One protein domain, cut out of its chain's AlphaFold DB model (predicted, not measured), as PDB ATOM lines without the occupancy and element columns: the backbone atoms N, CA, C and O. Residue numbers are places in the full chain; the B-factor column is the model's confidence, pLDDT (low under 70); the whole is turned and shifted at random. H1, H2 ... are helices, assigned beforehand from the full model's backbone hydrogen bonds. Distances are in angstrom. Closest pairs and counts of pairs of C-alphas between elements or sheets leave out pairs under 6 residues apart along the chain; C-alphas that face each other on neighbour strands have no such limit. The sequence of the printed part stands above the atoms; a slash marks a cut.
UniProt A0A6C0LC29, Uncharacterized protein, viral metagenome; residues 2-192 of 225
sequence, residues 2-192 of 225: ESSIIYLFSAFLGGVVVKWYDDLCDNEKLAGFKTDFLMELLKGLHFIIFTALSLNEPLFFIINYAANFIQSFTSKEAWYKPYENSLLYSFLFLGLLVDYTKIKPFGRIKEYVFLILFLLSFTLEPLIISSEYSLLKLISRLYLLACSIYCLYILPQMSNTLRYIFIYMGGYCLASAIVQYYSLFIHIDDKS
ATOM      1  N   GLU A   2      -4.581  17.326 -23.068       57.94
ATOM      2  CA  GLU A   2      -5.660  16.570 -23.735       57.94
ATOM      3  C   GLU A   2      -5.275  15.141 -24.149       57.94
ATOM      4  O   GLU A   2      -6.027  14.207 -23.880       57.94
ATOM      5  N   SER A   3      -4.068  14.933 -24.692       62.50
ATOM      6  CA  SER A   3      -3.585  13.589 -25.059       62.50
ATOM      7  C   SER A   3      -3.569  12.619 -23.874       62.50
ATOM      8  O   SER A   3      -3.880  11.445 -24.038       62.50
ATOM      9  N   SER A   4      -3.289  13.100 -22.657       79.00
ATOM     10  CA  SER A   4      -3.277  12.254 -21.459       79.00
ATOM     11  C   SER A   4      -4.675  11.745 -21.110       79.00
ATOM     12  O   SER A   4      -4.797  10.590 -20.723       79.00
ATOM     13  N   ILE A   5      -5.719  12.561 -21.284       88.19
ATOM     14  CA  ILE A   5      -7.100  12.185 -20.938       88.19
ATOM     15  C   ILE A   5      -7.611  11.082 -21.863       88.19
ATOM     16  O   ILE A   5      -8.198  10.119 -21.375       88.19
ATOM     17  N   ILE A   6      -7.332  11.188 -23.166       93.50
ATOM     18  CA  ILE A   6      -7.744  10.181 -24.153       93.50
ATOM     19  C   ILE A   6      -7.187   8.810 -23.766       93.50
ATOM     20  O   ILE A   6      -7.955   7.864 -23.654       93.50
ATOM     21  N   TYR A   7      -5.891   8.705 -23.455       94.12
ATOM     22  CA  TYR A   7      -5.300   7.424 -23.058       94.12
ATOM     23  C   TYR A   7      -5.809   6.902 -21.708       94.12
ATOM     24  O   TYR A   7      -5.944   5.694 -21.542       94.12
ATOM     25  N   LEU A   8      -6.132   7.772 -20.744       93.31
ATOM     26  CA  LEU A   8      -6.757   7.330 -19.488       93.31
ATOM     27  C   LEU A   8      -8.152   6.747 -19.761       93.31
ATOM     28  O   LEU A   8      -8.482   5.678 -19.255       93.31
ATOM     29  N   PHE A   9      -8.951   7.410 -20.599       95.00
ATOM     30  CA  PHE A   9     -10.255   6.897 -21.013       95.00
ATOM     31  C   PHE A   9     -10.127   5.592 -21.810       95.00
ATOM     32  O   PHE A   9     -10.856   4.640 -21.542       95.00
ATOM     33  N   SER A  10      -9.160   5.504 -22.730       96.75
ATOM     34  CA  SER A  10      -8.858   4.275 -23.463       96.75
ATOM     35  C   SER A  10      -8.470   3.141 -22.519       96.75
ATOM     36  O   SER A  10      -8.981   2.044 -22.681       96.75
ATOM     37  N   ALA A  11      -7.637   3.389 -21.503       96.69
ATOM     38  CA  ALA A  11      -7.300   2.382 -20.498       96.69
ATOM     39  C   ALA A  11      -8.551   1.860 -19.786       96.69
ATOM     40  O   ALA A  11      -8.752   0.650 -19.721       96.69
ATOM     41  N   PHE A  12      -9.430   2.758 -19.337       96.75
ATOM     42  CA  PHE A  12     -10.680   2.377 -18.682       96.75
ATOM     43  C   PHE A  12     -11.558   1.524 -19.601       96.75
ATOM     44  O   PHE A  12     -12.006   0.444 -19.215       96.75
ATOM     45  N   LEU A  13     -11.764   1.992 -20.835       97.81
ATOM     46  CA  LEU A  13     -12.568   1.298 -21.833       97.81
ATOM     47  C   LEU A  13     -11.972  -0.069 -22.185       97.81
ATOM     48  O   LEU A  13     -12.721  -1.028 -22.311       97.81
ATOM     49  N   GLY A  14     -10.645  -0.183 -22.279       97.31
ATOM     50  CA  GLY A  14      -9.958  -1.454 -22.510       97.31
ATOM     51  C   GLY A  14     -10.283  -2.486 -21.434       97.31
ATOM     52  O   GLY A  14     -10.648  -3.612 -21.761       97.31
ATOM     53  N   GLY A  15     -10.250  -2.073 -20.163       96.94
ATOM     54  CA  GLY A  15     -10.629  -2.922 -19.036       96.94
ATOM     55  C   GLY A  15     -12.089  -3.372 -19.076       96.94
ATOM     56  O   GLY A  15     -12.387  -4.539 -18.825       96.94
ATOM     57  N   VAL A  16     -13.006  -2.468 -19.430       98.06
ATOM     58  CA  VAL A  16     -14.432  -2.801 -19.597       98.06
ATOM     59  C   VAL A  16     -14.629  -3.797 -20.741       98.06
ATOM     60  O   VAL A  16     -15.291  -4.816 -20.562       98.06
ATOM     61  N   VAL A  17     -14.039  -3.516 -21.905       97.56
ATOM     62  CA  VAL A  17     -14.201  -4.310 -23.128       97.56
ATOM     63  C   VAL A  17     -13.665  -5.725 -22.944       97.56
ATOM     64  O   VAL A  17     -14.368  -6.671 -23.298       97.56
ATOM     65  N   VAL A  18     -12.466  -5.888 -22.368       94.88
ATOM     66  CA  VAL A  18     -11.909  -7.230 -22.143       94.88
ATOM     67  C   VAL A  18     -12.803  -8.033 -21.200       94.88
ATOM     68  O   VAL A  18     -13.106  -9.186 -21.481       94.88
ATOM     69  N   LYS A  19     -13.320  -7.413 -20.131       95.06
ATOM     70  CA  LYS A  19     -14.148  -8.141 -19.171       95.06
ATOM     71  C   LYS A  19     -15.513  -8.495 -19.750       95.06
ATOM     72  O   LYS A  19     -15.992  -9.603 -19.547       95.06
ATOM     73  N   TRP A  20     -16.133  -7.597 -20.511       96.00
ATOM     74  CA  TRP A  20     -17.366  -7.932 -21.222       96.00
ATOM     75  C   TRP A  20     -17.171  -9.063 -22.222       96.00
ATOM     76  O   TRP A  20     -18.043  -9.921 -22.322       96.00
ATOM     77  N   TYR A  21     -16.042  -9.083 -22.932       94.31
ATOM     78  CA  TYR A  21     -15.709 -10.196 -23.807       94.31
ATOM     79  C   TYR A  21     -15.628 -11.514 -23.023       94.31
ATOM     80  O   TYR A  21     -16.315 -12.472 -23.385       94.31
ATOM     81  N   ASP A  22     -14.845 -11.544 -21.940       91.31
ATOM     82  CA  ASP A  22     -14.667 -12.736 -21.102       91.31
ATOM     83  C   ASP A  22     -16.018 -13.223 -20.553       91.31
ATOM     84  O   ASP A  22     -16.380 -14.390 -20.689       91.31
ATOM     85  N   ASP A  23     -16.821 -12.310 -20.002       92.62
ATOM     86  CA  ASP A  23     -18.120 -12.632 -19.414       92.62
ATOM     87  C   ASP A  23     -19.135 -13.121 -20.460       92.62
ATOM     88  O   ASP A  23     -19.899 -14.043 -20.184       92.62
ATOM     89  N   LEU A  24     -19.155 -12.564 -21.675       93.06
ATOM     90  CA  LEU A  24     -20.022 -13.052 -22.760       93.06
ATOM     91  C   LEU A  24     -19.572 -14.412 -23.310       93.06
ATOM     92  O   LEU A  24     -20.392 -15.169 -23.838       93.06
ATOM     93  N   CYS A  25     -18.280 -14.729 -23.220       89.25
ATOM     94  CA  CYS A  25     -17.759 -16.047 -23.565       89.25
ATOM     95  C   CYS A  25     -18.152 -17.102 -22.532       89.25
ATOM     96  O   CYS A  25     -18.604 -18.180 -22.924       89.25
ATOM     97  N   ASP A  26     -18.007 -16.772 -21.250       86.06
ATOM     98  CA  ASP A  26     -17.967 -17.759 -20.168       86.06
ATOM     99  C   ASP A  26     -19.260 -17.843 -19.355       86.06
ATOM    100  O   ASP A  26     -19.488 -18.818 -18.636       86.06
ATOM    101  N   ASN A  27     -20.129 -16.838 -19.452       87.06
ATOM    102  CA  ASN A  27     -21.370 -16.796 -18.695       87.06
ATOM    103  C   ASN A  27     -22.565 -17.250 -19.534       87.06
ATOM    104  O   ASN A  27     -23.127 -16.482 -20.315       87.06
ATOM    105  N   GLU A  28     -23.043 -18.471 -19.290       86.88
ATOM    106  CA  GLU A  28     -24.259 -18.997 -19.932       86.88
ATOM    107  C   GLU A  28     -25.479 -18.082 -19.731       86.88
ATOM    108  O   GLU A  28     -26.345 -17.983 -20.601       86.88
ATOM    109  N   LYS A  29     -25.529 -17.343 -18.615       86.94
ATOM    110  CA  LYS A  29     -26.603 -16.385 -18.303       86.94
ATOM    111  C   LYS A  29     -26.635 -15.184 -19.245       86.94
ATOM    112  O   LYS A  29     -27.651 -14.492 -19.309       86.94
ATOM    113  N   LEU A  30     -25.533 -14.916 -19.942       89.44
ATOM    114  CA  LEU A  30     -25.409 -13.832 -20.906       89.44
ATOM    115  C   LEU A  30     -25.490 -14.316 -22.358       89.44
ATOM    116  O   LEU A  30     -25.386 -13.498 -23.268       89.44
ATOM    117  N   ALA A  31     -25.733 -15.611 -22.597       88.06
ATOM    118  CA  ALA A  31     -25.764 -16.182 -23.944       88.06
ATOM    119  C   ALA A  31     -26.738 -15.454 -24.889       88.06
ATOM    120  O   ALA A  31     -26.450 -15.317 -26.073       88.06
ATOM    121  N   GLY A  32     -27.850 -14.918 -24.369       89.06
ATOM    122  CA  GLY A  32     -28.820 -14.146 -25.155       89.06
ATOM    123  C   GLY A  32     -28.310 -12.797 -25.681       89.06
ATOM    124  O   GLY A  32     -28.889 -12.260 -26.619       89.06
ATOM    125  N   PHE A  33     -27.232 -12.253 -25.112       89.94
ATOM    126  CA  PHE A  33     -26.591 -11.019 -25.582       89.94
ATOM    127  C   PHE A  33     -25.455 -11.288 -26.579       89.94
ATOM    128  O   PHE A  33     -24.969 -10.363 -27.232       89.94
ATOM    129  N   LYS A  34     -25.016 -12.545 -26.699       94.19
ATOM    130  CA  LYS A  34     -23.874 -12.935 -27.522       94.19
ATOM    131  C   LYS A  34     -24.267 -12.982 -29.000       94.19
ATOM    132  O   LYS A  34     -25.153 -13.730 -29.397       94.19
ATOM    133  N   THR A  35     -23.557 -12.216 -29.825       95.94
ATOM    134  CA  THR A  35     -23.622 -12.294 -31.294       95.94
ATOM    135  C   THR A  35     -22.207 -12.291 -31.860       95.94
ATOM    136  O   THR A  35     -21.328 -11.660 -31.275       95.94
ATOM    137  N   ASP A  36     -21.977 -12.950 -32.998       95.06
ATOM    138  CA  ASP A  36     -20.638 -13.023 -33.609       95.06
ATOM    139  C   ASP A  36     -20.061 -11.628 -33.885       95.06
ATOM    140  O   ASP A  36     -18.906 -11.353 -33.567       95.06
ATOM    141  N   PHE A  37     -20.901 -10.711 -34.380       96.56
ATOM    142  CA  PHE A  37     -20.519  -9.318 -34.598       96.56
ATOM    143  C   PHE A  37     -20.047  -8.634 -33.308       96.56
ATOM    144  O   PHE A  37     -18.995  -7.999 -33.304       96.56
ATOM    145  N   LEU A  38     -20.798  -8.768 -32.208       96.25
ATOM    146  CA  LEU A  38     -20.425  -8.160 -30.930       96.25
ATOM    147  C   LEU A  38     -19.109  -8.739 -30.399       96.25
ATOM    148  O   LEU A  38     -18.268  -7.986 -29.915       96.25
ATOM    149  N   MET A  39     -18.915 -10.054 -30.510       94.88
ATOM    150  CA  MET A  39     -17.693 -10.702 -30.032       94.88
ATOM    151  C   MET A  39     -16.466 -10.222 -30.806       94.88
ATOM    152  O   MET A  39     -15.470  -9.852 -30.188       94.88
ATOM    153  N   GLU A  40     -16.539 -10.159 -32.136       94.31
ATOM    154  CA  GLU A  40     -15.438  -9.644 -32.958       94.31
ATOM    155  C   GLU A  40     -15.191  -8.147 -32.732       94.31
ATOM    156  O   GLU A  40     -14.038  -7.716 -32.656       94.31
ATOM    157  N   LEU A  41     -16.249  -7.355 -32.526       96.31
ATOM    158  CA  LEU A  41     -16.123  -5.944 -32.167       96.31
ATOM    159  C   LEU A  41     -15.369  -5.763 -30.842       96.31
ATOM    160  O   LEU A  41     -14.447  -4.952 -30.773       96.31
ATOM    161  N   LEU A  42     -15.730  -6.515 -29.797       95.94
ATOM    162  CA  LEU A  42     -15.071  -6.432 -28.489       95.94
ATOM    163  C   LEU A  42     -13.602  -6.865 -28.569       95.94
ATOM    164  O   LEU A  42     -12.737  -6.159 -28.048       95.94
ATOM    165  N   LYS A  43     -13.295  -7.958 -29.282       92.38
ATOM    166  CA  LYS A  43     -11.903  -8.367 -29.544       92.38
ATOM    167  C   LYS A  43     -11.127  -7.250 -30.234       92.38
ATOM    168  O   LYS A  43     -10.074  -6.842 -29.749       92.38
ATOM    169  N   GLY A  44     -11.651  -6.737 -31.349       93.38
ATOM    170  CA  GLY A  44     -10.999  -5.698 -32.143       93.38
ATOM    171  C   GLY A  44     -10.745  -4.425 -31.337       93.38
ATOM    172  O   GLY A  44      -9.636  -3.892 -31.356       93.38
ATOM    173  N   LEU A  45     -11.738  -3.977 -30.563       96.31
ATOM    174  CA  LEU A  45     -11.597  -2.828 -29.668       96.31
ATOM    175  C   LEU A  45     -10.519  -3.059 -28.609       96.31
ATOM    176  O   LEU A  45      -9.688  -2.175 -28.399       96.31
ATOM    177  N   HIS A  46     -10.492  -4.235 -27.978       94.81
ATOM    178  CA  HIS A  46      -9.460  -4.573 -27.001       94.81
ATOM    179  C   HIS A  46      -8.061  -4.521 -27.631       94.81
ATOM    180  O   HIS A  46      -7.184  -3.846 -27.092       94.81
ATOM    181  N   PHE A  47      -7.864  -5.131 -28.804       92.75
ATOM    182  CA  PHE A  47      -6.584  -5.098 -29.519       92.75
ATOM    183  C   PHE A  47      -6.138  -3.678 -29.873       92.75
ATOM    184  O   PHE A  47      -4.983  -3.325 -29.624       92.75
ATOM    185  N   ILE A  48      -7.033  -2.852 -30.424       95.00
ATOM    186  CA  ILE A  48      -6.723  -1.466 -30.805       95.00
ATOM    187  C   ILE A  48      -6.324  -0.652 -29.572       95.00
ATOM    188  O   ILE A  48      -5.290   0.016 -29.581       95.00
ATOM    189  N   ILE A  49      -7.112  -0.734 -28.496       96.44
ATOM    190  CA  ILE A  49      -6.862   0.003 -27.256       96.44
ATOM    191  C   ILE A  49      -5.548  -0.445 -26.614       96.44
ATOM    192  O   ILE A  49      -4.709   0.393 -26.283       96.44
ATOM    193  N   PHE A  50      -5.349  -1.755 -26.456       94.88
ATOM    194  CA  PHE A  50      -4.149  -2.305 -25.834       94.88
ATOM    195  C   PHE A  50      -2.895  -1.937 -26.633       94.88
ATOM    196  O   PHE A  50      -1.896  -1.511 -26.051       94.88
ATOM    197  N   THR A  51      -2.969  -1.999 -27.964       95.19
ATOM    198  CA  THR A  51      -1.896  -1.566 -28.870       95.19
ATOM    199  C   THR A  51      -1.597  -0.079 -28.711       95.19
ATOM    200  O   THR A  51      -0.444   0.294 -28.506       95.19
ATOM    201  N   ALA A  52      -2.619   0.779 -28.739       95.06
ATOM    202  CA  ALA A  52      -2.446   2.225 -28.606       95.06
ATOM    203  C   ALA A  52      -1.792   2.606 -27.267       95.06
ATOM    204  O   ALA A  52      -0.863   3.416 -27.237       95.06
ATOM    205  N   LEU A  53      -2.224   1.984 -26.164       95.62
ATOM    206  CA  LEU A  53      -1.617   2.182 -24.844       95.62
ATOM    207  C   LEU A  53      -0.171   1.686 -24.800       95.62
ATOM    208  O   LEU A  53       0.686   2.376 -24.258       95.62
ATOM    209  N   SER A  54       0.105   0.532 -25.407       95.75
ATOM    210  CA  SER A  54       1.434  -0.088 -25.450       95.75
ATOM    211  C   SER A  54       2.451   0.730 -26.249       95.75
ATOM    212  O   SER A  54       3.600   0.860 -25.833       95.75
ATOM    213  N   LEU A  55       2.040   1.321 -27.374       94.25
ATOM    214  CA  LEU A  55       2.906   2.184 -28.186       94.25
ATOM    215  C   LEU A  55       3.188   3.536 -27.512       94.25
ATOM    216  O   LEU A  55       4.246   4.136 -27.737       94.25
ATOM    217  N   ASN A  56       2.244   4.025 -26.703       94.00
ATOM    218  CA  ASN A  56       2.393   5.269 -25.952       94.00
ATOM    219  C   ASN A  56       3.204   5.073 -24.657       94.00
ATOM    220  O   ASN A  56       4.063   5.893 -24.345       94.00
ATOM    221  N   GLU A  57       2.969   3.981 -23.926       94.75
ATOM    222  CA  GLU A  57       3.668   3.615 -22.689       94.75
ATOM    223  C   GLU A  57       4.147   2.148 -22.756       94.75
ATOM    224  O   GLU A  57       3.470   1.244 -22.271       94.75
ATOM    225  N   PRO A  58       5.345   1.874 -23.301       95.31
ATOM    226  CA  PRO A  58       5.890   0.515 -23.433       95.31
ATOM    227  C   PRO A  58       5.949  -0.304 -22.140       95.31
ATOM    228  O   PRO A  58       5.837  -1.528 -22.156       95.31
ATOM    229  N   LEU A  59       6.131   0.351 -20.992       94.62
ATOM    230  CA  LEU A  59       6.193  -0.349 -19.712       94.62
ATOM    231  C   LEU A  59       4.816  -0.908 -19.300       94.62
ATOM    232  O   LEU A  59       4.760  -1.948 -18.645       94.62
ATOM    233  N   PHE A  60       3.712  -0.295 -19.752       94.69
ATOM    234  CA  PHE A  60       2.364  -0.859 -19.618       94.69
ATOM    235  C   PHE A  60       2.263  -2.208 -20.337       94.69
ATOM    236  O   PHE A  60       1.750  -3.165 -19.755       94.69
ATOM    237  N   PHE A  61       2.795  -2.300 -21.562       95.56
ATOM    238  CA  PHE A  61       2.844  -3.546 -22.329       95.56
ATOM    239  C   PHE A  61       3.616  -4.628 -21.582       95.56
ATOM    240  O   PHE A  61       3.075  -5.702 -21.333       95.56
ATOM    241  N   ILE A  62       4.855  -4.327 -21.177       94.19
ATOM    242  CA  ILE A  62       5.741  -5.300 -20.522       94.19
ATOM    243  C   ILE A  62       5.084  -5.864 -19.261       94.19
ATOM    244  O   ILE A  62       5.067  -7.078 -19.069       94.19
ATOM    245  N   ILE A  63       4.514  -4.997 -18.419       94.00
ATOM    246  CA  ILE A  63       3.885  -5.415 -17.164       94.00
ATOM    247  C   ILE A  63       2.650  -6.279 -17.423       94.00
ATOM    248  O   ILE A  63       2.525  -7.344 -16.822       94.00
ATOM    249  N   ASN A  64       1.747  -5.856 -18.314       92.50
ATOM    250  CA  ASN A  64       0.531  -6.622 -18.598       92.50
ATOM    251  C   ASN A  64       0.842  -7.945 -19.301       92.50
ATOM    252  O   ASN A  64       0.231  -8.963 -18.980       92.50
ATOM    253  N   TYR A  65       1.798  -7.959 -20.229       93.06
ATOM    254  CA  TYR A  65       2.237  -9.187 -20.880       93.06
ATOM    255  C   TYR A  65       2.855 -10.154 -19.866       93.06
ATOM    256  O   TYR A  65       2.470 -11.319 -19.823       93.06
ATOM    257  N   ALA A  66       3.746  -9.673 -18.993       91.75
ATOM    258  CA  ALA A  66       4.339 -10.490 -17.938       91.75
ATOM    259  C   ALA A  66       3.279 -11.040 -16.970       91.75
ATOM    260  O   ALA A  66       3.329 -12.216 -16.619       91.75
ATOM    261  N   ALA A  67       2.298 -10.225 -16.572       90.00
ATOM    262  CA  ALA A  67       1.203 -10.657 -15.705       90.00
ATOM    263  C   ALA A  67       0.368 -11.776 -16.350       90.00
ATOM    264  O   ALA A  67       0.139 -12.805 -15.716       90.00
ATOM    265  N   ASN A  68      -0.024 -11.612 -17.616       89.44
ATOM    266  CA  ASN A  68      -0.750 -12.629 -18.382       89.44
ATOM    267  C   ASN A  68       0.076 -13.908 -18.575       89.44
ATOM    268  O   ASN A  68      -0.418 -15.012 -18.362       89.44
ATOM    269  N   PHE A  69       1.361 -13.766 -18.904       90.00
ATOM    270  CA  PHE A  69       2.274 -14.894 -19.030       90.00
ATOM    271  C   PHE A  69       2.385 -15.677 -17.717       90.00
ATOM    272  O   PHE A  69       2.241 -16.895 -17.727       90.00
ATOM    273  N   ILE A  70       2.554 -15.005 -16.572       87.94
ATOM    274  CA  ILE A  70       2.566 -15.657 -15.251       87.94
ATOM    275  C   ILE A  70       1.221 -16.344 -14.970       87.94
ATOM    276  O   ILE A  70       1.197 -17.489 -14.520       87.94
ATOM    277  N   GLN A  71       0.104 -15.679 -15.272       85.69
ATOM    278  CA  GLN A  71      -1.234 -16.228 -15.057       85.69
ATOM    279  C   GLN A  71      -1.506 -17.479 -15.908       85.69
ATOM    280  O   GLN A  71      -2.239 -18.368 -15.472       85.69
ATOM    281  N   SER A  72      -0.866 -17.602 -17.075       87.31
ATOM    282  CA  SER A  72      -0.964 -18.805 -17.912       87.31
ATOM    283  C   SER A  72      -0.476 -20.077 -17.215       87.31
ATOM    284  O   SER A  72      -0.988 -21.168 -17.474       87.31
ATOM    285  N   PHE A  73       0.436 -19.947 -16.247       84.94
ATOM    286  CA  PHE A  73       0.894 -21.075 -15.438       84.94
ATOM    287  C   PHE A  73      -0.051 -21.407 -14.281       84.94
ATOM    288  O   PHE A  73      -0.113 -22.570 -13.875       84.94
ATOM    289  N   THR A  74      -0.776 -20.418 -13.747       81.25
ATOM    290  CA  THR A  74      -1.650 -20.599 -12.577       81.25
ATOM    291  C   THR A  74      -3.082 -20.982 -12.947       81.25
ATOM    292  O   THR A  74      -3.724 -21.683 -12.173       81.25
ATOM    293  N   SER A  75      -3.572 -20.592 -14.130       79.44
ATOM    294  CA  SER A  75      -4.945 -20.852 -14.591       79.44
ATOM    295  C   SER A  75      -4.981 -21.609 -15.924       79.44
ATOM    296  O   SER A  75      -5.496 -21.125 -16.931       79.44
ATOM    297  N   LYS A  76      -4.404 -22.816 -15.960       80.94
ATOM    298  CA  LYS A  76      -4.235 -23.581 -17.212       80.94
ATOM    299  C   LYS A  76      -5.536 -23.758 -18.002       80.94
ATOM    300  O   LYS A  76      -5.518 -23.628 -19.218       80.94
ATOM    301  N   GLU A  77      -6.653 -24.024 -17.325       81.56
ATOM    302  CA  GLU A  77      -7.962 -24.230 -17.967       81.56
ATOM    303  C   GLU A  77      -8.434 -23.005 -18.759       81.56
ATOM    304  O   GLU A  77      -8.930 -23.157 -19.874       81.56
ATOM    305  N   ALA A  78      -8.224 -21.796 -18.229       78.19
ATOM    306  CA  ALA A  78      -8.566 -20.562 -18.931       78.19
ATOM    307  C   ALA A  78      -7.681 -20.358 -20.170       78.19
ATOM    308  O   ALA A  78      -8.173 -20.003 -21.234       78.19
ATOM    309  N   TRP A  79      -6.385 -20.658 -20.064       83.31
ATOM    310  CA  TRP A  79      -5.414 -20.425 -21.139       83.31
ATOM    311  C   TRP A  79      -5.364 -21.526 -22.210       83.31
ATOM    312  O   TRP A  79      -4.739 -21.333 -23.250       83.31
ATOM    313  N   TYR A  80      -6.058 -22.653 -22.013       84.00
ATOM    314  CA  TYR A  80      -6.296 -23.634 -23.082       84.00
ATOM    315  C   TYR A  80      -7.302 -23.147 -24.128       84.00
ATOM    316  O   TYR A  80      -7.345 -23.686 -25.238       84.00
ATOM    317  N   LYS A  81      -8.124 -22.148 -23.797       83.62
ATOM    318  CA  LYS A  81      -9.106 -21.610 -24.732       83.62
ATOM    319  C   LYS A  81      -8.404 -20.885 -25.893       83.62
ATOM    320  O   LYS A  81      -7.399 -20.200 -25.682       83.62
ATOM    321  N   PRO A  82      -8.917 -21.011 -27.136       84.75
ATOM    322  CA  PRO A  82      -8.244 -20.463 -28.312       84.75
ATOM    323  C   PRO A  82      -7.992 -18.954 -28.252       84.75
ATOM    324  O   PRO A  82      -6.974 -18.494 -28.761       84.75
ATOM    325  N   TYR A  83      -8.897 -18.183 -27.644       82.44
ATOM    326  CA  TYR A  83      -8.779 -16.729 -27.582       82.44
ATOM    327  C   TYR A  83      -7.632 -16.297 -26.661       82.44
ATOM    328  O   TYR A  83      -6.732 -15.585 -27.097       82.44
ATOM    329  N   GLU A  84      -7.612 -16.790 -25.434       83.62
ATOM    330  CA  GLU A  84      -6.619 -16.508 -24.405       83.62
ATOM    331  C   GLU A  84      -5.238 -16.937 -24.899       83.62
ATOM    332  O   GLU A  84      -4.291 -16.153 -24.887       83.62
ATOM    333  N   ASN A  85      -5.141 -18.135 -25.480       85.62
ATOM    334  CA  ASN A  85      -3.898 -18.591 -26.086       85.62
ATOM    335  C   ASN A  85      -3.454 -17.681 -27.251       85.62
ATOM    336  O   ASN A  85      -2.281 -17.327 -27.360       85.62
ATOM    337  N   SER A  86      -4.389 -17.226 -28.097       85.88
ATOM    338  CA  SER A  86      -4.071 -16.293 -29.185       85.88
ATOM    339  C   SER A  86      -3.581 -14.929 -28.689       85.88
ATOM    340  O   SER A  86      -2.762 -14.311 -29.372       85.88
ATOM    341  N   LEU A  87      -4.014 -14.470 -27.506       85.19
ATOM    342  CA  LEU A  87      -3.552 -13.210 -26.916       85.19
ATOM    343  C   LEU A  87      -2.060 -13.260 -26.576       85.19
ATOM    344  O   LEU A  87      -1.358 -12.296 -26.878       85.19
ATOM    345  N   LEU A  88      -1.550 -14.373 -26.027       87.44
ATOM    346  CA  LEU A  88      -0.116 -14.521 -25.724       87.44
ATOM    347  C   LEU A  88       0.735 -14.322 -26.980       87.44
ATOM    348  O   LEU A  88       1.669 -13.524 -26.983       87.44
ATOM    349  N   TYR A  89       0.390 -14.996 -28.074       88.38
ATOM    350  CA  TYR A  89       1.168 -14.893 -29.308       88.38
ATOM    351  C   TYR A  89       0.966 -13.553 -30.017       88.38
ATOM    352  O   TYR A  89       1.933 -12.938 -30.462       88.38
ATOM    353  N   SER A  90      -0.271 -13.060 -30.093       86.06
ATOM    354  CA  SER A  90      -0.573 -11.802 -30.787       86.06
ATOM    355  C   SER A  90       0.074 -10.606 -30.088       86.06
ATOM    356  O   SER A  90       0.651  -9.738 -30.742       86.06
ATOM    357  N   PHE A  91       0.052 -10.573 -28.752       88.31
ATOM    358  CA  PHE A  91       0.739  -9.534 -27.989       88.31
ATOM    359  C   PHE A  91       2.260  -9.709 -27.986       88.31
ATOM    360  O   PHE A  91       2.973  -8.710 -27.939       88.31
ATOM    361  N   LEU A  92       2.787 -10.927 -28.129       90.00
ATOM    362  CA  LEU A  92       4.221 -11.111 -28.354       90.00
ATOM    363  C   LEU A  92       4.679 -10.418 -29.649       90.00
ATOM    364  O   LEU A  92       5.692  -9.720 -29.639       90.00
ATOM    365  N   PHE A  93       3.905 -10.533 -30.738       90.38
ATOM    366  CA  PHE A  93       4.188  -9.808 -31.984       90.38
ATOM    367  C   PHE A  93       4.081  -8.290 -31.824       90.38
ATOM    368  O   PHE A  93       4.892  -7.566 -32.400       90.38
ATOM    369  N   LEU A  94       3.142  -7.797 -31.007       90.50
ATOM    370  CA  LEU A  94       3.073  -6.374 -30.662       90.50
ATOM    371  C   LEU A  94       4.380  -5.884 -30.021       90.50
ATOM    372  O   LEU A  94       4.801  -4.765 -30.305       90.50
ATOM    373  N   GLY A  95       5.063  -6.723 -29.236       91.00
ATOM    374  CA  GLY A  95       6.375  -6.405 -28.666       91.00
ATOM    375  C   GLY A  95       7.416  -5.985 -29.711       91.00
ATOM    376  O   GLY A  95       8.227  -5.109 -29.440       91.00
ATOM    377  N   LEU A  96       7.345  -6.506 -30.941       92.00
ATOM    378  CA  LEU A  96       8.252  -6.113 -32.029       92.00
ATOM    379  C   LEU A  96       8.026  -4.672 -32.519       92.00
ATOM    380  O   LEU A  96       8.919  -4.085 -33.124       92.00
ATOM    381  N   LEU A  97       6.838  -4.112 -32.282       92.00
ATOM    382  CA  LEU A  97       6.451  -2.762 -32.704       92.00
ATOM    383  C   LEU A  97       6.632  -1.721 -31.592       92.00
ATOM    384  O   LEU A  97       6.519  -0.519 -31.842       92.00
ATOM    385  N   VAL A  98       6.872  -2.166 -30.358       93.62
ATOM    386  CA  VAL A  98       7.016  -1.293 -29.197       93.62
ATOM    387  C   VAL A  98       8.376  -0.598 -29.230       93.62
ATOM    388  O   VAL A  98       9.428  -1.223 -29.319       93.62
ATOM    389  N   ASP A  99       8.361   0.727 -29.102       93.69
ATOM    390  CA  ASP A  99       9.580   1.526 -28.987       93.69
ATOM    391  C   ASP A  99      10.107   1.509 -27.545       93.69
ATOM    392  O   ASP A  99       9.732   2.331 -26.706       93.69
ATOM    393  N   TYR A 100      11.004   0.566 -27.262       94.19
ATOM    394  CA  TYR A 100      11.606   0.375 -25.941       94.19
ATOM    395  C   TYR A 100      12.424   1.577 -25.444       94.19
ATOM    396  O   TYR A 100      12.658   1.692 -24.240       94.19
ATOM    397  N   THR A 101      12.816   2.514 -26.317       94.69
ATOM    398  CA  THR A 101      13.550   3.722 -25.899       94.69
ATOM    399  C   THR A 101      12.687   4.678 -25.071       94.69
ATOM    400  O   THR A 101      13.213   5.488 -24.307       94.69
ATOM    401  N   LYS A 102      11.353   4.552 -25.150       93.19
ATOM    402  CA  LYS A 102      10.398   5.349 -24.364       93.19
ATOM    403  C   LYS A 102      10.184   4.826 -22.940       93.19
ATOM    404  O   LYS A 102       9.431   5.445 -22.186       93.19
ATOM    405  N   ILE A 103      10.807   3.709 -22.556       93.62
ATOM    406  CA  ILE A 103      10.672   3.157 -21.204       93.62
ATOM    407  C   ILE A 103      11.283   4.118 -20.190       93.62
ATOM    408  O   ILE A 103      12.461   4.462 -20.252       93.62
ATOM    409  N   LYS A 104      10.467   4.515 -19.214       89.31
ATOM    410  CA  LYS A 104      10.891   5.325 -18.073       89.31
ATOM    411  C   LYS A 104      10.784   4.479 -16.807       89.31
ATOM    412  O   LYS A 104       9.719   3.907 -16.573       89.31
ATOM    413  N   PRO A 105      11.848   4.382 -15.992       87.88
ATOM    414  CA  PRO A 105      11.774   3.664 -14.729       87.88
ATOM    415  C   PRO A 105      10.805   4.363 -13.771       87.88
ATOM    416  O   PRO A 105      10.584   5.574 -13.859       87.88
ATOM    417  N   PHE A 106      10.260   3.606 -12.819       89.19
ATOM    418  CA  PHE A 106       9.484   4.201 -11.737       89.19
ATOM    419  C   PHE A 106      10.384   5.072 -10.867       89.19
ATOM    420  O   PHE A 106      11.474   4.659 -10.461       89.19
ATOM    421  N   GLY A 107       9.916   6.285 -10.579       83.25
ATOM    422  CA  GLY A 107      10.697   7.293  -9.873       83.25
ATOM    423  C   GLY A 107      10.588   7.187  -8.354       83.25
ATOM    424  O   GLY A 107      11.357   7.831  -7.645       83.25
ATOM    425  N   ARG A 108       9.613   6.433  -7.826       88.12
ATOM    426  CA  ARG A 108       9.327   6.387  -6.384       88.12
ATOM    427  C   ARG A 108       9.105   4.961  -5.894       88.12
ATOM    428  O   ARG A 108       8.385   4.195  -6.518       88.12
ATOM    429  N   ILE A 109       9.611   4.642  -4.698       89.50
ATOM    430  CA  ILE A 109       9.457   3.307  -4.087       89.50
ATOM    431  C   ILE A 109       7.989   2.866  -3.967       89.50
ATOM    432  O   ILE A 109       7.663   1.707  -4.209       89.50
ATOM    433  N   LYS A 110       7.081   3.811  -3.676       88.25
ATOM    434  CA  LYS A 110       5.639   3.545  -3.578       88.25
ATOM    435  C   LYS A 110       5.044   2.968  -4.866       88.25
ATOM    436  O   LYS A 110       4.112   2.181  -4.790       88.25
ATOM    437  N   GLU A 111       5.588   3.315  -6.030       89.88
ATOM    438  CA  GLU A 111       5.130   2.793  -7.323       89.88
ATOM    439  C   GLU A 111       5.408   1.294  -7.456       89.88
ATOM    440  O   GLU A 111       4.531   0.537  -7.866       89.88
ATOM    441  N   TYR A 112       6.588   0.849  -7.017       90.56
ATOM    442  CA  TYR A 112       6.928  -0.572  -6.977       90.56
ATOM    443  C   TYR A 112       6.019  -1.345  -6.017       90.56
ATOM    444  O   TYR A 112       5.575  -2.439  -6.351       90.56
ATOM    445  N   VAL A 113       5.680  -0.765  -4.859       89.75
ATOM    446  CA  VAL A 113       4.729  -1.377  -3.914       89.75
ATOM    447  C   VAL A 113       3.365  -1.583  -4.575       89.75
ATOM    448  O   VAL A 113       2.821  -2.683  -4.525       89.75
ATOM    449  N   PHE A 114       2.834  -0.561  -5.252       88.38
ATOM    450  CA  PHE A 114       1.566  -0.668  -5.976       88.38
ATOM    451  C   PHE A 114       1.611  -1.711  -7.100       88.38
ATOM    452  O   PHE A 114       0.657  -2.470  -7.260       88.38
ATOM    453  N   LEU A 115       2.717  -1.786  -7.843       89.31
ATOM    454  CA  LEU A 115       2.903  -2.798  -8.880       89.31
ATOM    455  C   LEU A 115       2.906  -4.220  -8.305       89.31
ATOM    456  O   LEU A 115       2.245  -5.103  -8.844       89.31
ATOM    457  N   ILE A 116       3.615  -4.446  -7.196       89.62
ATOM    458  CA  ILE A 116       3.647  -5.752  -6.528       89.62
ATOM    459  C   ILE A 116       2.242  -6.138  -6.055       89.62
ATOM    460  O   ILE A 116       1.807  -7.259  -6.301       89.62
ATOM    461  N   LEU A 117       1.504  -5.212  -5.436       86.62
ATOM    462  CA  LEU A 117       0.121  -5.455  -5.013       86.62
ATOM    463  C   LEU A 117      -0.798  -5.782  -6.197       86.62
ATOM    464  O   LEU A 117      -1.642  -6.674  -6.090       86.62
ATOM    465  N   PHE A 118      -0.611  -5.116  -7.338       86.19
ATOM    466  CA  PHE A 118      -1.330  -5.438  -8.569       86.19
ATOM    467  C   PHE A 118      -1.028  -6.873  -9.029       86.19
ATOM    468  O   PHE A 118      -1.952  -7.669  -9.176       86.19
ATOM    469  N   LEU A 119       0.248  -7.247  -9.158       88.25
ATOM    470  CA  LEU A 119       0.649  -8.594  -9.584       88.25
ATOM    471  C   LEU A 119       0.171  -9.684  -8.612       88.25
ATOM    472  O   LEU A 119      -0.285 -10.744  -9.043       88.25
ATOM    473  N   LEU A 120       0.221  -9.421  -7.305       87.31
ATOM    474  CA  LEU A 120      -0.297 -10.332  -6.284       87.31
ATOM    475  C   LEU A 120      -1.813 -10.485  -6.384       87.31
ATOM    476  O   LEU A 120      -2.302 -11.606  -6.359       87.31
ATOM    477  N   SER A 121      -2.569  -9.397  -6.537       82.62
ATOM    478  CA  SER A 121      -4.030  -9.507  -6.663       82.62
ATOM    479  C   SER A 121      -4.441 -10.276  -7.924       82.62
ATOM    480  O   SER A 121      -5.338 -11.111  -7.856       82.62
ATOM    481  N   PHE A 122      -3.724 -10.084  -9.035       80.81
ATOM    482  CA  PHE A 122      -3.961 -10.797 -10.293       80.81
ATOM    483  C   PHE A 122      -3.658 -12.304 -10.212       80.81
ATOM    484  O   PHE A 122      -4.335 -13.114 -10.844       80.81
ATOM    485  N   THR A 123      -2.656 -12.694  -9.420       81.00
ATOM    486  CA  THR A 123      -2.216 -14.095  -9.288       81.00
ATOM    487  C   THR A 123      -2.905 -14.849  -8.153       81.00
ATOM    488  O   THR A 123      -3.173 -16.040  -8.298       81.00
ATOM    489  N   LEU A 124      -3.215 -14.185  -7.036       84.19
ATOM    490  CA  LEU A 124      -3.813 -14.809  -5.854       84.19
ATOM    491  C   LEU A 124      -5.328 -14.980  -5.963       84.19
ATOM    492  O   LEU A 124      -5.862 -15.910  -5.363       84.19
ATOM    493  N   GLU A 125      -6.029 -14.125  -6.715       82.56
ATOM    494  CA  GLU A 125      -7.484 -14.244  -6.882       82.56
ATOM    495  C   GLU A 125      -7.927 -15.658  -7.310       82.56
ATOM    496  O   GLU A 125      -8.731 -16.244  -6.579       82.56
ATOM    497  N   PRO A 126      -7.402 -16.254  -8.405       77.19
ATOM    498  CA  PRO A 126      -7.819 -17.594  -8.830       77.19
ATOM    499  C   PRO A 126      -7.439 -18.702  -7.835       77.19
ATOM    500  O   PRO A 126      -8.044 -19.768  -7.853       77.19
ATOM    501  N   LEU A 127      -6.461 -18.467  -6.951       80.62
ATOM    502  CA  LEU A 127      -6.055 -19.438  -5.928       80.62
ATOM    503  C   LEU A 127      -6.980 -19.424  -4.704       80.62
ATOM    504  O   LEU A 127      -7.141 -20.448  -4.046       80.62
ATOM    505  N   ILE A 128      -7.568 -18.268  -4.381       84.12
ATOM    506  CA  ILE A 128      -8.414 -18.081  -3.192       84.12
ATOM    507  C   ILE A 128      -9.896 -18.278  -3.531       84.12
ATOM    508  O   ILE A 128     -10.654 -18.815  -2.723       84.12
ATOM    509  N   ILE A 129     -10.328 -17.835  -4.714       84.38
ATOM    510  CA  ILE A 129     -11.734 -17.821  -5.123       84.38
ATOM    511  C   ILE A 129     -11.923 -18.803  -6.279       84.38
ATOM    512  O   ILE A 129     -11.731 -18.458  -7.440       84.38
ATOM    513  N   SER A 130     -12.345 -20.025  -5.956       75.25
ATOM    514  CA  SER A 130     -12.574 -21.086  -6.947       75.25
ATOM    515  C   SER A 130     -13.910 -20.972  -7.686       75.25
ATOM    516  O   SER A 130     -14.054 -21.493  -8.787       75.25
ATOM    517  N   SER A 131     -14.906 -20.309  -7.089       80.88
ATOM    518  CA  SER A 131     -16.220 -20.126  -7.714       80.88
ATOM    519  C   SER A 131     -16.257 -18.862  -8.566       80.88
ATOM    520  O   SER A 131     -16.100 -17.751  -8.051       80.88
ATOM    521  N   GLU A 132     -16.558 -19.043  -9.854       76.75
ATOM    522  CA  GLU A 132     -16.693 -17.956 -10.825       76.75
ATOM    523  C   GLU A 132     -17.788 -16.958 -10.417       76.75
ATOM    524  O   GLU A 132     -17.579 -15.745 -10.461       76.75
ATOM    525  N   TYR A 133     -18.914 -17.454  -9.888       83.88
ATOM    526  CA  TYR A 133     -20.041 -16.631  -9.440       83.88
ATOM    527  C   TYR A 133     -20.289 -16.778  -7.935       83.88
ATOM    528  O   TYR A 133     -21.030 -17.650  -7.488       83.88
ATOM    529  N   SER A 134     -19.681 -15.901  -7.136       87.69
ATOM    530  CA  SER A 134     -19.850 -15.852  -5.682       87.69
ATOM    531  C   SER A 134     -19.927 -14.422  -5.142       87.69
ATOM    532  O   SER A 134     -19.401 -13.478  -5.746       87.69
ATOM    533  N   LEU A 135     -20.559 -14.270  -3.970       88.56
ATOM    534  CA  LEU A 135     -20.591 -13.009  -3.222       88.56
ATOM    535  C   LEU A 135     -19.174 -12.563  -2.830       88.56
ATOM    536  O   LEU A 135     -18.872 -11.376  -2.872       88.56
ATOM    537  N   LEU A 136     -18.291 -13.516  -2.511       90.12
ATOM    538  CA  LEU A 136     -16.895 -13.232  -2.188       90.12
ATOM    539  C   LEU A 136     -16.166 -12.579  -3.370       90.12
ATOM    540  O   LEU A 136     -15.491 -11.572  -3.175       90.12
ATOM    541  N   LYS A 137     -16.366 -13.091  -4.595       89.12
ATOM    542  CA  LYS A 137     -15.824 -12.473  -5.815       89.12
ATOM    543  C   LYS A 137     -16.429 -11.091  -6.063       89.12
ATOM    544  O   LYS A 137     -15.716 -10.167  -6.425       89.12
ATOM    545  N   LEU A 138     -17.729 -10.899  -5.820       92.69
ATOM    546  CA  LEU A 138     -18.340  -9.567  -5.933       92.69
ATOM    547  C   LEU A 138     -17.691  -8.567  -4.962       92.69
ATOM    548  O   LEU A 138     -17.305  -7.474  -5.370       92.69
ATOM    549  N   ILE A 139     -17.532  -8.951  -3.692       92.12
ATOM    550  CA  ILE A 139     -16.905  -8.112  -2.664       92.12
ATOM    551  C   ILE A 139     -15.451  -7.804  -3.033       92.12
ATOM    552  O   ILE A 139     -15.036  -6.650  -2.923       92.12
ATOM    553  N   SER A 140     -14.685  -8.790  -3.515       90.75
ATOM    554  CA  SER A 140     -13.295  -8.565  -3.926       90.75
ATOM    555  C   SER A 140     -13.196  -7.589  -5.102       90.75
ATOM    556  O   SER A 140     -12.365  -6.683  -5.069       90.75
ATOM    557  N   ARG A 141     -14.086  -7.688  -6.100       92.12
ATOM    558  CA  ARG A 141     -14.144  -6.742  -7.229       92.12
ATOM    559  C   ARG A 141     -14.524  -5.333  -6.787       92.12
ATOM    560  O   ARG A 141     -13.900  -4.382  -7.246       92.12
ATOM    561  N   LEU A 142     -15.490  -5.184  -5.878       93.94
ATOM    562  CA  LEU A 142     -15.862  -3.877  -5.320       93.94
ATOM    563  C   LEU A 142     -14.723  -3.257  -4.503       93.94
ATOM    564  O   LEU A 142     -14.471  -2.058  -4.615       93.94
ATOM    565  N   TYR A 143     -14.000  -4.069  -3.732       91.19
ATOM    566  CA  TYR A 143     -12.814  -3.621  -3.006       91.19
ATOM    567  C   TYR A 143     -11.711  -3.154  -3.965       91.19
ATOM    568  O   TYR A 143     -11.213  -2.039  -3.827       91.19
ATOM    569  N   LEU A 144     -11.379  -3.948  -4.989       90.31
ATOM    570  CA  LEU A 144     -10.381  -3.577  -6.001       90.31
ATOM    571  C   LEU A 144     -10.799  -2.347  -6.817       90.31
ATOM    572  O   LEU A 144      -9.953  -1.513  -7.149       90.31
ATOM    573  N   LEU A 145     -12.095  -2.186  -7.094       92.50
ATOM    574  CA  LEU A 145     -12.638  -0.982  -7.717       92.50
ATOM    575  C   LEU A 145     -12.439   0.240  -6.812       92.50
ATOM    576  O   LEU A 145     -11.941   1.264  -7.277       92.50
ATOM    577  N   ALA A 146     -12.753   0.130  -5.519       90.88
ATOM    578  CA  ALA A 146     -12.517   1.197  -4.550       90.88
ATOM    579  C   ALA A 146     -11.022   1.538  -4.432       90.88
ATOM    580  O   ALA A 146     -10.663   2.714  -4.428       90.88
ATOM    581  N   CYS A 147     -10.136   0.536  -4.424       87.50
ATOM    582  CA  CYS A 147      -8.688   0.741  -4.475       87.50
ATOM    583  C   CYS A 147      -8.254   1.450  -5.763       87.50
ATOM    584  O   CYS A 147      -7.417   2.350  -5.705       87.50
ATOM    585  N   SER A 148      -8.834   1.096  -6.909       88.38
ATOM    586  CA  SER A 148      -8.543   1.738  -8.196       88.38
ATOM    587  C   SER A 148      -8.998   3.201  -8.201       88.38
ATOM    588  O   SER A 148      -8.242   4.073  -8.623       88.38
ATOM    589  N   ILE A 149     -10.177   3.499  -7.638       87.44
ATOM    590  CA  ILE A 149     -10.685   4.868  -7.436       87.44
ATOM    591  C   ILE A 149      -9.802   5.646  -6.457       87.44
ATOM    592  O   ILE A 149      -9.464   6.798  -6.707       87.44
ATOM    593  N   TYR A 150      -9.372   5.032  -5.356       85.62
ATOM    594  CA  TYR A 150      -8.435   5.663  -4.429       85.62
ATOM    595  C   TYR A 150      -7.099   5.972  -5.109       85.62
ATOM    596  O   TYR A 150      -6.542   7.059  -4.939       85.62
ATOM    597  N   CYS A 151      -6.620   5.059  -5.959       79.88
ATOM    598  CA  CYS A 151      -5.462   5.323  -6.794       79.88
ATOM    599  C   CYS A 151      -5.707   6.550  -7.678       79.88
ATOM    600  O   CYS A 151      -4.777   7.347  -7.762       79.88
ATOM    601  N   LEU A 152      -6.931   6.780  -8.211       77.06
ATOM    602  CA  LEU A 152      -7.313   7.999  -8.963       77.06
ATOM    603  C   LEU A 152      -6.950   9.298  -8.240       77.06
ATOM    604  O   LEU A 152      -6.426  10.224  -8.859       77.06
ATOM    605  N   TYR A 153      -7.185   9.347  -6.930       78.50
ATOM    606  CA  TYR A 153      -6.893  10.516  -6.100       78.50
ATOM    607  C   TYR A 153      -5.383  10.782  -5.967       78.50
ATOM    608  O   TYR A 153      -4.943  11.930  -5.924       78.50
ATOM    609  N   ILE A 154      -4.568   9.724  -5.959       79.31
ATOM    610  CA  ILE A 154      -3.102   9.807  -5.852       79.31
ATOM    611  C   ILE A 154      -2.431   9.846  -7.244       79.31
ATOM    612  O   ILE A 154      -1.263  10.227  -7.353       79.31
ATOM    613  N   LEU A 155      -3.157   9.531  -8.329       68.81
ATOM    614  CA  LEU A 155      -2.646   9.446  -9.709       68.81
ATOM    615  C   LEU A 155      -1.816  10.638 -10.178       68.81
ATOM    616  O   LEU A 155      -0.859  10.378 -10.908       68.81
ATOM    617  N   PRO A 156      -2.123  11.913  -9.841       76.44
ATOM    618  CA  PRO A 156      -1.308  13.032 -10.319       76.44
ATOM    619  C   PRO A 156       0.166  12.913  -9.908       76.44
ATOM    620  O   PRO A 156       1.036  13.552 -10.487       76.44
ATOM    621  N   GLN A 157       0.452  12.081  -8.905       82.31
ATOM    622  CA  GLN A 157       1.776  11.828  -8.363       82.31
ATOM    623  C   GLN A 157       2.417  10.515  -8.856       82.31
ATOM    624  O   GLN A 157       3.494  10.165  -8.363       82.31
ATOM    625  N   MET A 158       1.764   9.772  -9.750       85.06
ATOM    626  CA  MET A 158       2.194   8.456 -10.241       85.06
ATOM    627  C   MET A 158       2.604   8.518 -11.715       85.06
ATOM    628  O   MET A 158       2.113   9.353 -12.476       85.06
ATOM    629  N   SER A 159       3.478   7.606 -12.133       90.12
ATOM    630  CA  SER A 159       3.832   7.387 -13.537       90.12
ATOM    631  C   SER A 159       2.613   7.024 -14.384       90.12
ATOM    632  O   SER A 159       1.722   6.296 -13.945       90.12
ATOM    633  N   ASN A 160       2.590   7.485 -15.636       90.00
ATOM    634  CA  ASN A 160       1.514   7.185 -16.586       90.00
ATOM    635  C   ASN A 160       1.252   5.685 -16.734       90.00
ATOM    636  O   ASN A 160       0.097   5.279 -16.781       90.00
ATOM    637  N   THR A 161       2.307   4.869 -16.728       92.38
ATOM    638  CA  THR A 161       2.196   3.408 -16.766       92.38
ATOM    639  C   THR A 161       1.302   2.871 -15.644       92.38
ATOM    640  O   THR A 161       0.319   2.185 -15.926       92.38
ATOM    641  N   LEU A 162       1.571   3.220 -14.378       91.19
ATOM    642  CA  LEU A 162       0.705   2.798 -13.272       91.19
ATOM    643  C   LEU A 162      -0.691   3.392 -13.393       91.19
ATOM    644  O   LEU A 162      -1.674   2.707 -13.117       91.19
ATOM    645  N   ARG A 163      -0.794   4.648 -13.840       91.19
ATOM    646  CA  ARG A 163      -2.095   5.281 -14.046       91.19
ATOM    647  C   ARG A 163      -2.952   4.482 -15.026       91.19
ATOM    648  O   ARG A 163      -4.120   4.244 -14.741       91.19
ATOM    649  N   TYR A 164      -2.378   4.027 -16.136       93.88
ATOM    650  CA  TYR A 164      -3.084   3.208 -17.119       93.88
ATOM    651  C   TYR A 164      -3.432   1.829 -16.569       93.88
ATOM    652  O   TYR A 164      -4.572   1.411 -16.731       93.88
ATOM    653  N   ILE A 165      -2.518   1.160 -15.855       93.25
ATOM    654  CA  ILE A 165      -2.789  -0.151 -15.235       93.25
ATOM    655  C   ILE A 165      -3.970  -0.071 -14.259       93.25
ATOM    656  O   ILE A 165      -4.918  -0.843 -14.378       93.25
ATOM    657  N   PHE A 166      -3.956   0.875 -13.316       92.00
ATOM    658  CA  PHE A 166      -5.020   0.975 -12.311       92.00
ATOM    659  C   PHE A 166      -6.355   1.419 -12.902       92.00
ATOM    660  O   PHE A 166      -7.401   0.953 -12.460       92.00
ATOM    661  N   ILE A 167      -6.347   2.292 -13.909       94.12
ATOM    662  CA  ILE A 167      -7.584   2.700 -14.581       94.12
ATOM    663  C   ILE A 167      -8.161   1.560 -15.419       94.12
ATOM    664  O   ILE A 167      -9.372   1.339 -15.389       94.12
ATOM    665  N   TYR A 168      -7.304   0.813 -16.114       95.44
ATOM    666  CA  TYR A 168      -7.693  -0.401 -16.822       95.44
ATOM    667  C   TYR A 168      -8.315  -1.413 -15.860       95.44
ATOM    668  O   TYR A 168      -9.426  -1.888 -16.087       95.44
ATOM    669  N   MET A 169      -7.661  -1.668 -14.725       93.31
ATOM    670  CA  MET A 169      -8.199  -2.546 -13.688       93.31
ATOM    671  C   MET A 169      -9.516  -2.016 -13.107       93.31
ATOM    672  O   MET A 169     -10.437  -2.788 -12.870       93.31
ATOM    673  N   GLY A 170      -9.657  -0.699 -12.939       95.00
ATOM    674  CA  GLY A 170     -10.910  -0.074 -12.520       95.00
ATOM    675  C   GLY A 170     -12.059  -0.350 -13.495       95.00
ATOM    676  O   GLY A 170     -13.142  -0.744 -13.065       95.00
ATOM    677  N   GLY A 171     -11.816  -0.211 -14.802       96.94
ATOM    678  CA  GLY A 171     -12.785  -0.573 -15.842       96.94
ATOM    679  C   GLY A 171     -13.160  -2.055 -15.797       96.94
ATOM    680  O   GLY A 171     -14.343  -2.397 -15.780       96.94
ATOM    681  N   TYR A 172     -12.154  -2.925 -15.672       95.94
ATOM    682  CA  TYR A 172     -12.339  -4.371 -15.532       95.94
ATOM    683  C   TYR A 172     -13.197  -4.723 -14.309       95.94
ATOM    684  O   TYR A 172     -14.190  -5.443 -14.417       95.94
ATOM    685  N   CYS A 173     -12.848  -4.205 -13.129       95.44
ATOM    686  CA  CYS A 173     -13.557  -4.494 -11.886       95.44
ATOM    687  C   CYS A 173     -14.987  -3.953 -11.898       95.44
ATOM    688  O   CYS A 173     -15.875  -4.619 -11.369       95.44
ATOM    689  N   LEU A 174     -15.230  -2.790 -12.511       97.06
ATOM    690  CA  LEU A 174     -16.579  -2.250 -12.662       97.06
ATOM    691  C   LEU A 174     -17.446  -3.162 -13.536       97.06
ATOM    692  O   LEU A 174     -18.527  -3.564 -13.108       97.06
ATOM    693  N   ALA A 175     -16.963  -3.516 -14.731       97.06
ATOM    694  CA  ALA A 175     -17.666  -4.425 -15.633       97.06
ATOM    695  C   ALA A 175     -17.933  -5.780 -14.960       97.06
ATOM    696  O   ALA A 175     -19.069  -6.256 -14.953       97.06
ATOM    697  N   SER A 176     -16.915  -6.337 -14.295       95.06
ATOM    698  CA  SER A 176     -17.034  -7.583 -13.541       95.06
ATOM    699  C   SER A 176     -18.073  -7.481 -12.427       95.06
ATOM    700  O   SER A 176     -18.883  -8.390 -12.281       95.06
ATOM    701  N   ALA A 177     -18.093  -6.395 -11.648       95.50
ATOM    702  CA  ALA A 177     -19.058  -6.218 -10.566       95.50
ATOM    703  C   ALA A 177     -20.502  -6.141 -11.090       95.50
ATOM    704  O   ALA A 177     -21.397  -6.738 -10.490       95.50
ATOM    705  N   ILE A 178     -20.724  -5.468 -12.226       95.06
ATOM    706  CA  ILE A 178     -22.038  -5.384 -12.882       95.06
ATOM    707  C   ILE A 178     -22.520  -6.780 -13.298       95.06
ATOM    708  O   ILE A 178     -23.628  -7.181 -12.938       95.06
ATOM    709  N   VAL A 179     -21.687  -7.545 -14.013       93.62
ATOM    710  CA  VAL A 179     -22.049  -8.898 -14.471       93.62
ATOM    711  C   VAL A 179     -22.249  -9.849 -13.296       93.62
ATOM    712  O   VAL A 179     -23.192 -10.646 -13.290       93.62
ATOM    713  N   GLN A 180     -21.401  -9.751 -12.274       92.19
ATOM    714  CA  GLN A 180     -21.501 -10.565 -11.073       92.19
ATOM    715  C   GLN A 180     -22.811 -10.293 -10.328       92.19
ATOM    716  O   GLN A 180     -23.506 -11.231  -9.940       92.19
ATOM    717  N   TYR A 181     -23.185  -9.019 -10.181       92.38
ATOM    718  CA  TYR A 181     -24.457  -8.621  -9.584       92.38
ATOM    719  C   TYR A 181     -25.649  -9.160 -10.386       92.38
ATOM    720  O   TYR A 181     -26.530  -9.806  -9.817       92.38
ATOM    721  N   TYR A 182     -25.644  -8.977 -11.710       90.62
ATOM    722  CA  TYR A 182     -26.683  -9.511 -12.597       90.62
ATOM    723  C   TYR A 182     -26.827 -11.033 -12.457       90.62
ATOM    724  O   TYR A 182     -27.926 -11.567 -12.284       90.62
ATOM    725  N   SER A 183     -25.698 -11.737 -12.458       88.69
ATOM    726  CA  SER A 183     -25.650 -13.196 -12.391       88.69
ATOM    727  C   SER A 183     -26.113 -13.743 -11.045       88.69
ATOM    728  O   SER A 183     -26.706 -14.824 -11.010       88.69
ATOM    729  N   LEU A 184     -25.834 -13.037  -9.948       88.62
ATOM    730  CA  LEU A 184     -26.195 -13.463  -8.598       88.62
ATOM    731  C   LEU A 184     -27.639 -13.128  -8.240       88.62
ATOM    732  O   LEU A 184     -28.302 -13.962  -7.640       88.62
ATOM    733  N   PHE A 185     -28.136 -11.942  -8.587       85.88
ATOM    734  CA  PHE A 185     -29.404 -11.458  -8.035       85.88
ATOM    735  C   PHE A 185     -30.541 -11.441  -9.052       85.88
ATOM    736  O   PHE A 185     -31.657 -11.820  -8.720       85.88
ATOM    737  N   ILE A 186     -30.272 -11.072 -10.305       76.50
ATOM    738  CA  ILE A 186     -31.340 -10.858 -11.292       76.50
ATOM    739  C   ILE A 186     -31.797 -12.189 -11.903       76.50
ATOM    740  O   ILE A 186     -32.991 -12.456 -11.996       76.50
ATOM    741  N   HIS A 187     -30.870 -13.088 -12.244       65.69
ATOM    742  CA  HIS A 187     -31.249 -14.356 -12.884       65.69
ATOM    743  C   HIS A 187     -31.857 -15.391 -11.905       65.69
ATOM    744  O   HIS A 187     -32.568 -16.311 -12.328       65.69
ATOM    745  N   ILE A 188     -31.607 -15.271 -10.596       59.06
ATOM    746  CA  ILE A 188     -32.239 -16.149  -9.593       59.06
ATOM    747  C   ILE A 188     -33.752 -15.884  -9.516       59.06
ATOM    748  O   ILE A 188     -34.530 -16.835  -9.394       59.06
ATOM    749  N   ASP A 189     -34.179 -14.631  -9.692       55.72
ATOM    750  CA  ASP A 189     -35.596 -14.257  -9.664       55.72
ATOM    751  C   ASP A 189     -36.401 -14.815 -10.850       55.72
ATOM    752  O   ASP A 189     -37.570 -15.170 -10.685       55.72
ATOM    753  N   ASP A 190     -35.789 -14.985 -12.024       54.66
ATOM    754  CA  ASP A 190     -36.480 -15.572 -13.181       54.66
ATOM    755  C   ASP A 190     -36.650 -17.094 -13.062       54.66
ATOM    756  O   ASP A 190     -37.697 -17.641 -13.423       54.66
ATOM    757  N   LYS A 191     -35.667 -17.808 -12.491       53.44
ATOM    758  CA  LYS A 191     -35.814 -19.251 -12.234       53.44
ATOM    759  C   LYS A 191     -36.826 -19.534 -11.122       53.44
ATOM    760  O   LYS A 191     -37.585 -20.499 -11.241       53.44
ATOM    761  N   SER A 192     -36.889 -18.709 -10.073       52.72
ATOM    762  CA  SER A 192     -37.871 -18.890  -8.993       52.72
ATOM    763  C   SER A 192     -39.309 -18.656  -9.487       52.72
ATOM    764  O   SER A 192     -40.190 -19.476  -9.219       52.72
TER     765      SER A 192
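Overview. This is residues 2 to 192 of the 225 residues of an uncharacterized protein of viral metagenome (UniProt A0A6C0LC29). This is an elongated up-and-down bundle of seven helices in two rows: H3, H1, H9 and H8 side by side, and H6, H4 and H7 as a shorter second row. The rows meet where H4 begins, with residues 59 to 61 of H4 packed on the end of H3 and the beginning of H9, and the link of residues 96 to 108 passes round that end of the bundle from H6 to H7. The printed part has 191 residues with nine named helices, H1 to H9 in chain order, and no named strand; the class is all helix. It is compact, with a radius of gyration of the C-alphas of 16.8 A and spans of 57 by 35 by 32 A.

Along the chain. Find C-alpha 160 at (1.514, 7.185, -16.586); from there H9, the longest helix, runs 47.8 A to C-alpha 192 at (-37.871, -18.890, -8.993). H1, residues 2 to 26, begins at (-5.660, 16.570, -23.735) and is 36.6 A long. Look next for H8, residues 135 to 157, 33.8 A, and H3, residues 36 to 56, 30.4 A. You find H4 at residues 58 to 74, 24.9 A; H6 at residues 82 to 95, 20.3 A; and H7 at residues 109 to 128, 27.9 A. H2, residues 28 to 33, and H5, residues 76 to 79, are short. H7 and H8 each have a kink of 31 degrees, near residues 122 and 151.

Arrangement. Start at H9, which touches H1 at Gly 15 and Tyr 172, closest C-alphas 4.2 A, at a shallow tilt of 34.9 degrees, only just short of steep. H8 and H9 form a helical hairpin, closest C-alphas Leu 145 and Gly 170, 5.2 A. H1 touches H3 at C-alphas 14 and 46, 5.5 A, opposite ways. H4, the hub, touches H9 with residues 59 to 60 alone, closest C-alphas 60 and 161, 5.1 A. It touches H3 at C-alphas 61 and 54, 4.9 A, with residues 60 to 61 alone; H6 at C-alphas 69 and 88, 7.1 A; and H7 with residues 67 to 74 alone, C-alphas 71 and 123, 6.2 A. H2 touches H1 only at the corner, C-alphas 30 and 24, 5.8 A; H5 is close to but not clearly touching H4, C-alphas 79 and 72, 5.7 A. H1 and H4 are apart. In H1 and H3 every O i to N i+4 pair is within hydrogen-bond range; H4 has 11 of 13, H6 9 of 10, H7 14 of 16, H8 17 of 19, H9 25 of 29, and H2 0 of 2 but 2 of 3 O i to N i+3 pairs; H5 is too short for an O i to N i+4 pair.

Size, cuts and confidence. The C-alphas farthest apart, of Thr 101 and Ser 192, are 58.7 A apart. The printed part has no cut, and the link from H6 to H7, 13 residues, is long. Mean pLDDT of the printed part is 88.5; look for values under 70 at residues 2 to 3, 155 and 187 to 192.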